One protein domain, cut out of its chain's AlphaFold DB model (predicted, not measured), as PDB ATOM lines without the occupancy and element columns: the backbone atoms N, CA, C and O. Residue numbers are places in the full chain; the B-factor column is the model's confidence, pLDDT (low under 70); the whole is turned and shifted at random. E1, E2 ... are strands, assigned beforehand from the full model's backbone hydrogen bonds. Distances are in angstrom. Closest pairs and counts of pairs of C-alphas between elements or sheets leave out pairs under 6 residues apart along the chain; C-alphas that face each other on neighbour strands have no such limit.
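This is residues 59 to 125 of the 125 residues of an uncharacterized protein of Acidobacteria bacterium (UniProt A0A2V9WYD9). A strongly twisted sheet of E1, E2 and E3, in that order, forms a meander, each strand the antiparallel neighbour of the one before; the tail from residue 102, with short E4, loops loosely back across one face. The 67 printed residues have no named helix and four strands, E1 to E4 along the chain; the class is all strand, with 30 residues, under half, in named elements. It is only just loose, close to compact: radius of gyration of the C-alphas 13.1 A, spans 38 by 27 by 17 A.

E1, residues 59 to 65, begins at C-alpha 59 (-8.138, -1.160, 152.280) and measures 18.0 A. E2, residues 76 to 88, 24.0 A, bends by 109 degrees at residue 85. E3, residues 95 to 101, measures 19.8 A. E4, residues 116 to 118, 6.2 A, ends at C-alpha 118 (-14.662, -12.403, 144.160).

Hairpin E1 and E2 is antiparallel at 162 degrees; N 61 and O 80, 2.8 A, are within hydrogen-bond range. Hairpin E2 and E3 is antiparallel at 134 degrees, with N 79 and O 98 at 2.9 A. E4 pairs with no named strand; it is apart from E1 and E2, and only just from E3, closest C-alphas 8.3 A.

The farthest C-alphas, Leu 71 and His 85, are 38.4 A apart. The printed part has no cut; the E3 to E4 link is long. Residues 102 to 125 have pLDDT under 70.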
ATOM      1  N   VAL A  59      -9.538  -1.501 152.539       86.19
ATOM      2  CA  VAL A  59      -8.138  -1.160 152.280       86.19
ATOM      3  C   VAL A  59      -7.272  -2.410 152.262       86.19
ATOM      4  O   VAL A  59      -7.430  -3.304 153.095       86.19
ATOM      5  N   VAL A  60      -6.336  -2.469 151.316       88.44
ATOM      6  CA  VAL A  60      -5.288  -3.494 151.303       88.44
ATOM      7  C   VAL A  60      -4.331  -3.214 152.458       88.44
ATOM      8  O   VAL A  60      -3.777  -2.120 152.552       88.44
ATOM      9  N   ILE A  61      -4.111  -4.206 153.316       90.75
ATOM     10  CA  ILE A  61      -3.181  -4.099 154.450       90.75
ATOM     11  C   ILE A  61      -1.948  -4.991 154.295       90.75
ATOM     12  O   ILE A  61      -0.905  -4.692 154.871       90.75
ATOM     13  N   VAL A  62      -2.036  -6.070 153.510       87.69
ATOM     14  CA  VAL A  62      -0.899  -6.951 153.209       87.69
ATOM     15  C   VAL A  62      -1.019  -7.464 151.781       87.69
ATOM     16  O   VAL A  62      -2.096  -7.885 151.367       87.69
ATOM     17  N   VAL A  63       0.104  -7.492 151.061       85.19
ATOM     18  CA  VAL A  63       0.240  -8.245 149.811       85.19
ATOM     19  C   VAL A  63       1.481  -9.117 149.888       85.19
ATOM     20  O   VAL A  63       2.561  -8.625 150.225       85.19
ATOM     21  N   ARG A  64       1.336 -10.409 149.595       85.81
ATOM     22  CA  ARG A  64       2.432 -11.380 149.629       85.81
ATOM     23  C   ARG A  64       2.389 -12.282 148.400       85.81
ATOM     24  O   ARG A  64       1.325 -12.808 148.091       85.81
ATOM     25  N   PRO A  65       3.520 -12.518 147.720       83.81
ATOM     26  CA  PRO A  65       3.589 -13.596 146.748       83.81
ATOM     27  C   PRO A  65       3.464 -14.941 147.462       83.81
ATOM     28  O   PRO A  65       4.128 -15.181 148.473       83.81
ATOM     29  N   THR A  66       2.639 -15.826 146.917       83.38
ATOM     30  CA  THR A  66       2.594 -17.222 147.344       83.38
ATOM     31  C   THR A  66       3.797 -17.943 146.746       83.38
ATOM     32  O   THR A  66       4.099 -17.793 145.559       83.38
ATOM     33  N   ALA A  67       4.507 -18.718 147.566       79.25
ATOM     34  CA  ALA A  67       5.628 -19.516 147.089       79.25
ATOM     35  C   ALA A  67       5.138 -20.572 146.087       79.25
ATOM     36  O   ALA A  67       4.179 -21.292 146.358       79.25
ATOM     37  N   LEU A  68       5.817 -20.675 144.944       78.06
ATOM     38  CA  LEU A  68       5.578 -21.742 143.976       78.06
ATOM     39  C   LEU A  68       6.089 -23.060 144.563       78.06
ATOM     40  O   LEU A  68       7.277 -23.178 144.866       78.06
ATOM     41  N   VAL A  69       5.209 -24.049 144.714       76.38
ATOM     42  CA  VAL A  69       5.596 -25.373 145.224       76.38
ATOM     43  C   VAL A  69       6.074 -26.267 144.075       76.38
ATOM     44  O   VAL A  69       6.884 -27.171 144.277       76.38
ATOM     45  N   LYS A  70       5.601 -26.010 142.848       77.94
ATOM     46  CA  LYS A  70       5.960 -26.761 141.635       77.94
ATOM     47  C   LYS A  70       6.320 -25.816 140.489       77.94
ATOM     48  O   LYS A  70       5.730 -24.751 140.353       77.94
ATOM     49  N   LEU A  71       7.228 -26.250 139.606       71.88
ATOM     50  CA  LEU A  71       7.656 -25.465 138.433       71.88
ATOM     51  C   LEU A  71       6.523 -25.122 137.445       71.88
ATOM     52  O   LEU A  71       6.667 -24.172 136.686       71.88
ATOM     53  N   ASN A  72       5.407 -25.859 137.467       76.50
ATOM     54  CA  ASN A  72       4.264 -25.654 136.565       76.50
ATOM     55  C   ASN A  72       3.048 -25.023 137.269       76.50
ATOM     56  O   ASN A  72       1.925 -25.133 136.783       76.50
ATOM     57  N   GLU A  73       3.242 -24.425 138.445       75.31
ATOM     58  CA  GLU A  73       2.170 -23.763 139.184       75.31
ATOM     59  C   GLU A  73       2.038 -22.295 138.756       75.31
ATOM     60  O   GLU A  73       3.026 -21.611 138.488       75.31
ATOM     61  N   VAL A  74       0.801 -21.799 138.668       76.81
ATOM     62  CA  VAL A  74       0.547 -20.381 138.396       76.81
ATOM     63  C   VAL A  74       0.909 -19.587 139.644       76.81
ATOM     64  O   VAL A  74       0.397 -19.865 140.728       76.81
ATOM     65  N   GLN A  75       1.772 -18.581 139.499       79.12
ATOM     66  CA  GLN A  75       2.125 -17.706 140.612       79.12
ATOM     67  C   GLN A  75       0.873 -16.980 141.114       79.12
ATOM     68  O   GLN A  75       0.166 -16.322 140.349       79.12
ATOM     69  N   THR A  76       0.603 -17.096 142.411       82.50
ATOM     70  CA  THR A  76      -0.504 -16.404 143.075       82.50
ATOM     71  C   THR A  76       0.016 -15.372 144.070       82.50
ATOM     72  O   THR A  76       1.187 -15.381 144.455       82.50
ATOM     73  N   MET A  77      -0.861 -14.453 144.454       82.88
ATOM     74  CA  MET A  77      -0.650 -13.438 145.472       82.88
ATOM     75  C   MET A  77      -1.724 -13.600 146.543       82.88
ATOM     76  O   MET A  77      -2.911 -13.687 146.231       82.88
ATOM     77  N   GLU A  78      -1.310 -13.596 147.799       88.44
ATOM     78  CA  GLU A  78      -2.184 -13.430 148.946       88.44
ATOM     79  C   GLU A  78      -2.377 -11.929 149.196       88.44
ATOM     80  O   GLU A  78      -1.412 -11.195 149.436       88.44
ATOM     81  N   ILE A  79      -3.623 -11.462 149.135       86.75
ATOM     82  CA  ILE A  79      -3.988 -10.071 149.409       86.75
ATOM     83  C   ILE A  79      -4.915 -10.056 150.615       86.75
ATOM     84  O   ILE A  79      -5.963 -10.700 150.611       86.75
ATOM     85  N   THR A  80      -4.530  -9.320 151.650       89.81
ATOM     86  CA  THR A  80      -5.322  -9.164 152.870       89.81
ATOM     87  C   THR A  80      -5.883  -7.756 152.962       89.81
ATOM     88  O   THR A  80      -5.161  -6.775 152.772       89.81
ATOM     89  N   PHE A  81      -7.159  -7.675 153.316       90.94
ATOM     90  CA  PHE A  81      -7.945  -6.459 153.412       90.94
ATOM     91  C   PHE A  81      -8.440  -6.228 154.829       90.94
ATOM     92  O   PHE A  81      -8.838  -7.175 155.507       90.94
ATOM     93  N   HIS A  82      -8.515  -4.960 155.223       92.75
ATOM     94  CA  HIS A  82      -9.474  -4.526 156.231       92.75
ATOM     95  C   HIS A  82     -10.762  -4.094 155.527       92.75
ATOM     96  O   HIS A  82     -10.724  -3.264 154.617       92.75
ATOM     97  N   VAL A  83     -11.891  -4.687 155.908       92.38
ATOM     98  CA  VAL A  83     -13.188  -4.420 155.282       92.38
ATOM     99  C   VAL A  83     -13.849  -3.227 155.959       92.38
ATOM    100  O   VAL A  83     -14.356  -3.360 157.069       92.38
ATOM    101  N   ASP A  84     -13.929  -2.091 155.271       91.19
ATOM    102  CA  ASP A  84     -14.619  -0.905 155.790       91.19
ATOM    103  C   ASP A  84     -16.139  -1.040 155.621       91.19
ATOM    104  O   ASP A  84     -16.910  -0.788 156.546       91.19
ATOM    105  N   HIS A  85     -16.575  -1.488 154.438       90.62
ATOM    106  CA  HIS A  85     -17.985  -1.614 154.076       90.62
ATOM    107  C   HIS A  85     -18.266  -2.978 153.448       90.62
ATOM    108  O   HIS A  85     -17.712  -3.331 152.407       90.62
ATOM    109  N   ALA A  86     -19.180  -3.731 154.053       90.50
ATOM    110  CA  ALA A  86     -19.646  -4.999 153.512       90.50
ATOM    111  C   ALA A  86     -20.900  -4.800 152.652       90.50
ATOM    112  O   ALA A  86     -21.872  -4.204 153.113       90.50
ATOM    113  N   ILE A  87     -20.885  -5.334 151.429       87.25
ATOM    114  CA  ILE A  87     -22.042  -5.324 150.518       87.25
ATOM    115  C   ILE A  87     -22.665  -6.724 150.452       87.25
ATOM    116  O   ILE A  87     -23.881  -6.872 150.548       87.25
ATOM    117  N   ARG A  88     -21.842  -7.772 150.318       85.81
ATOM    118  CA  ARG A  88     -22.290  -9.170 150.244       85.81
ATOM    119  C   ARG A  88     -21.208 -10.120 150.753       85.81
ATOM    120  O   ARG A  88     -20.039  -9.935 150.433       85.81
ATOM    121  N   GLY A  89     -21.602 -11.158 151.491       85.19
ATOM    122  CA  GLY A  89     -20.737 -12.309 151.790       85.19
ATOM    123  C   GLY A  89     -19.612 -12.073 152.807       85.19
ATOM    124  O   GLY A  89     -18.844 -12.989 153.073       85.19
ATOM    125  N   VAL A  90     -19.517 -10.883 153.409       91.31
ATOM    126  CA  VAL A  90     -18.484 -10.532 154.399       91.31
ATOM    127  C   VAL A  90     -19.041  -9.586 155.469       91.31
ATOM    128  O   VAL A  90     -20.170  -9.111 155.356       91.31
ATOM    129  N   ARG A  91     -18.277  -9.332 156.537       94.88
ATOM    130  CA  ARG A  91     -18.638  -8.408 157.625       94.88
ATOM    131  C   ARG A  91     -17.768  -7.151 157.600       94.88
ATOM    132  O   ARG A  91     -16.561  -7.245 157.396       94.88
ATOM    133  N   ALA A  92     -18.368  -5.993 157.861       94.62
ATOM    134  CA  ALA A  92     -17.617  -4.760 158.091       94.62
ATOM    135  C   ALA A  92     -16.743  -4.883 159.356       94.62
ATOM    136  O   ALA A  92     -17.108  -5.583 160.302       94.62
ATOM    137  N   GLY A  93     -15.576  -4.244 159.341       94.62
ATOM    138  CA  GLY A  93     -14.533  -4.332 160.364       94.62
ATOM    139  C   GLY A  93     -13.722  -5.632 160.352       94.62
ATOM    140  O   GLY A  93     -12.806  -5.781 161.160       94.62
ATOM    141  N   SER A  94     -14.042  -6.590 159.473       95.31
ATOM    142  CA  SER A  94     -13.327  -7.868 159.411       95.31
ATOM    143  C   SER A  94     -12.028  -7.782 158.611       95.31
ATOM    144  O   SER A  94     -11.798  -6.837 157.854       95.31
ATOM    145  N   ILE A  95     -11.182  -8.797 158.791       94.94
ATOM    146  CA  ILE A  95     -10.019  -9.037 157.943       94.94
ATOM    147  C   ILE A  95     -10.374 -10.140 156.949       94.94
ATOM    148  O   ILE A  95     -10.803 -11.221 157.357       94.94
ATOM    149  N   LEU A  96     -10.196  -9.863 155.660       91.50
ATOM    150  CA  LEU A  96     -10.442 -10.816 154.580       91.50
ATOM    151  C   LEU A  96      -9.158 -11.040 153.792       91.50
ATOM    152  O   LEU A  96      -8.529 -10.080 153.359       91.50
ATOM    153  N   THR A  97      -8.805 -12.298 153.557       91.50
ATOM    154  CA  THR A  97      -7.654 -12.675 152.734       91.50
ATOM    155  C   THR A  97      -8.134 -13.417 151.494       91.50
ATOM    156  O   THR A  97      -8.897 -14.377 151.602       91.50
ATOM    157  N   ILE A  98      -7.688 -12.978 150.318       86.75
ATOM    158  CA  ILE A  98      -7.999 -13.596 149.024       86.75
ATOM    159  C   ILE A  98      -6.708 -14.019 148.318       86.75
ATOM    160  O   ILE A  98      -5.643 -13.450 148.560       86.75
ATOM    161  N   HIS A  99      -6.823 -15.004 147.430       85.25
ATOM    162  CA  HIS A  99      -5.713 -15.508 146.625       85.25
ATOM    163  C   HIS A  99      -5.975 -15.197 145.152       85.25
ATOM    164  O   HIS A  99      -6.846 -15.811 144.533       85.25
ATOM    165  N   GLU A 100      -5.209 -14.264 144.599       80.94
ATOM    166  CA  GLU A 100      -5.338 -13.799 143.217       80.94
ATOM    167  C   GLU A 100      -4.160 -14.254 142.362       80.94
ATOM    168  O   GLU A 100      -3.112 -14.650 142.867       80.94
ATOM    169  N   TRP A 101      -4.317 -14.221 141.042       78.31
ATOM    170  CA  TRP A 101      -3.228 -14.562 140.129       78.31
ATOM    171  C   TRP A 101      -2.250 -13.386 140.034       78.31
ATOM    172  O   TRP A 101      -2.663 -12.228 139.935       78.31
ATOM    173  N   ALA A 102      -0.946 -13.676 140.023       64.94
ATOM    174  CA  ALA A 102       0.096 -12.684 139.784       64.94
ATOM    175  C   ALA A 102       0.047 -12.243 138.307       64.94
ATOM    176  O   ALA A 102       0.717 -12.797 137.443       64.94
ATOM    177  N   GLY A 103      -0.833 -11.292 138.002       56.41
ATOM    178  CA  GLY A 103      -1.134 -10.858 136.636       56.41
ATOM    179  C   GLY A 103      -2.281  -9.850 136.551       56.41
ATOM    180  O   GLY A 103      -2.365  -9.115 135.569       56.41
ATOM    181  N   LEU A 104      -3.118  -9.740 137.594       55.19
ATOM    182  CA  LEU A 104      -3.957  -8.556 137.782       55.19
ATOM    183  C   LEU A 104      -3.033  -7.354 138.053       55.19
ATOM    184  O   LEU A 104      -2.275  -7.357 139.021       55.19
ATOM    185  N   GLY A 105      -3.038  -6.383 137.138       50.09
ATOM    186  CA  GLY A 105      -2.010  -5.354 136.978       50.09
ATOM    187  C   GLY A 105      -1.498  -4.682 138.259       50.09
ATOM    188  O   GLY A 105      -2.250  -4.375 139.178       50.09
ATOM    189  N   ASN A 106      -0.188  -4.418 138.259       46.62
ATOM    190  CA  ASN A 106       0.547  -3.462 139.093       46.62
ATOM    191  C   ASN A 106      -0.061  -3.293 140.500       46.62
ATOM    192  O   ASN A 106      -0.632  -2.255 140.832       46.62
ATOM    193  N   VAL A 107       0.066  -4.327 141.333       53.28
ATOM    194  CA  VAL A 107      -0.390  -4.390 142.739       53.28
ATOM    195  C   VAL A 107      -0.021  -3.153 143.582       53.28
ATOM    196  O   VAL A 107      -0.656  -2.868 144.592       53.28
ATOM    197  N   THR A 108       0.970  -2.367 143.163       46.41
ATOM    198  CA  THR A 108       1.416  -1.135 143.823       46.41
ATOM    199  C   THR A 108       0.551   0.110 143.564       46.41
ATOM    200  O   THR A 108       0.777   1.124 144.217       46.41
ATOM    201  N   ALA A 109      -0.452   0.072 142.677       41.69
ATOM    202  CA  ALA A 109      -1.314   1.227 142.365       41.69
ATOM    203  C   ALA A 109      -2.647   1.311 143.160       41.69
ATOM    204  O   ALA A 109      -3.457   2.197 142.902       41.69
ATOM    205  N   TRP A 110      -2.898   0.421 144.127       43.91
ATOM    206  CA  TRP A 110      -4.251   0.134 144.650       43.91
ATOM    207  C   TRP A 110      -4.575   0.767 146.018       43.91
ATOM    208  O   TRP A 110      -5.298   0.189 146.825       43.91
ATOM    209  N   ALA A 111      -4.063   1.966 146.306       34.97
ATOM    210  CA  ALA A 111      -4.339   2.663 147.573       34.97
ATOM    211  C   ALA A 111      -5.704   3.386 147.626       34.97
ATOM    212  O   ALA A 111      -5.979   4.107 148.581       34.97
ATOM    213  N   SER A 112      -6.573   3.195 146.630       34.16
ATOM    214  CA  SER A 112      -7.873   3.864 146.554       34.16
ATOM    215  C   SER A 112      -8.977   2.827 146.400       34.16
ATOM    216  O   SER A 112      -8.965   2.053 145.445       34.16
ATOM    217  N   THR A 113      -9.897   2.814 147.369       37.44
ATOM    218  CA  THR A 113     -11.188   2.107 147.421       37.44
ATOM    219  C   THR A 113     -11.539   1.364 146.131       37.44
ATOM    220  O   THR A 113     -12.124   1.931 145.210       37.44
ATOM    221  N   SER A 114     -11.158   0.092 146.057       45.66
ATOM    222  CA  SER A 114     -11.460  -0.776 144.920       45.66
ATOM    223  C   SER A 114     -12.620  -1.696 145.294       45.66
ATOM    224  O   SER A 114     -12.626  -2.289 146.371       45.66
ATOM    225  N   TYR A 115     -13.631  -1.785 144.427       46.22
ATOM    226  CA  TYR A 115     -14.685  -2.790 144.556       46.22
ATOM    227  C   TYR A 115     -14.100  -4.130 144.120       46.22
ATOM    228  O   TYR A 115     -13.798  -4.318 142.941       46.22
ATOM    229  N   TYR A 116     -13.908  -5.046 145.066       53.09
ATOM    230  CA  TYR A 116     -13.409  -6.381 144.755       53.09
ATOM    231  C   TYR A 116     -14.583  -7.319 144.493       53.09
ATOM    232  O   TYR A 116     -15.452  -7.512 145.347       53.09
ATOM    233  N   PHE A 117     -14.597  -7.893 143.292       46.44
ATOM    234  CA  PHE A 117     -15.527  -8.941 142.896       46.44
ATOM    235  C   PHE A 117     -14.819 -10.281 143.008       46.44
ATOM    236  O   PHE A 117     -14.081 -10.674 142.109       46.44
ATOM    237  N   CYS A 118     -15.054 -11.002 144.102       41.22
ATOM    238  CA  CYS A 118     -14.662 -12.403 144.160       41.22
ATOM    239  C   CYS A 118     -15.786 -13.232 143.532       41.22
ATOM    240  O   CYS A 118     -16.823 -13.478 144.162       41.22
ATOM    241  N   THR A 119     -15.596 -13.664 142.286       37.00
ATOM    242  CA  THR A 119     -16.361 -14.798 141.763       37.00
ATOM    243  C   THR A 119     -15.905 -16.052 142.516       37.00
ATOM    244  O   THR A 119     -14.709 -16.209 142.783       37.00
ATOM    245  N   PRO A 120     -16.821 -16.943 142.940       31.61
ATOM    246  CA  PRO A 120     -16.418 -18.234 143.465       31.61
ATOM    247  C   PRO A 120     -15.605 -18.924 142.371       31.61
ATOM    248  O   PRO A 120     -16.080 -19.142 141.257       31.61
ATOM    249  N   ARG A 121     -14.336 -19.162 142.696       38.72
ATOM    250  CA  ARG A 121     -13.324 -19.786 141.853       38.72
ATOM    251  C   ARG A 121     -13.935 -20.922 141.032       38.72
ATOM    252  O   ARG A 121     -14.468 -21.873 141.599       38.72
ATOM    253  N   ALA A 122     -13.808 -20.826 139.708       33.56
ATOM    254  CA  ALA A 122     -13.979 -21.964 138.821       33.56
ATOM    255  C   ALA A 122     -13.077 -23.097 139.333       33.56
ATOM    256  O   ALA A 122     -11.851 -22.962 139.382       33.56
ATOM    257  N   SER A 123     -13.705 -24.172 139.795       27.25
ATOM    258  CA  SER A 123     -13.048 -25.430 140.113       27.25
ATOM    259  C   SER A 123     -12.350 -25.935 138.855       27.25
ATOM    260  O   SER A 123     -13.025 -26.257 137.879       27.25
ATOM    261  N   TRP A 124     -11.024 -26.016 138.873       34.97
ATOM    262  CA  TRP A 124     -10.278 -26.757 137.863       34.97
ATOM    263  C   TRP A 124      -9.572 -27.911 138.566       34.97
ATOM    264  O   TRP A 124      -8.711 -27.697 139.423       34.97
ATOM    265  N   VAL A 125     -10.085 -29.104 138.256       27.92
ATOM    266  CA  VAL A 125      -9.453 -30.421 138.408       27.92
ATOM    267  C   VAL A 125      -8.180 -30.463 137.572       27.92
ATOM    268  O   VAL A 125      -8.191 -29.842 136.484       27.92
TER     269      VAL A 125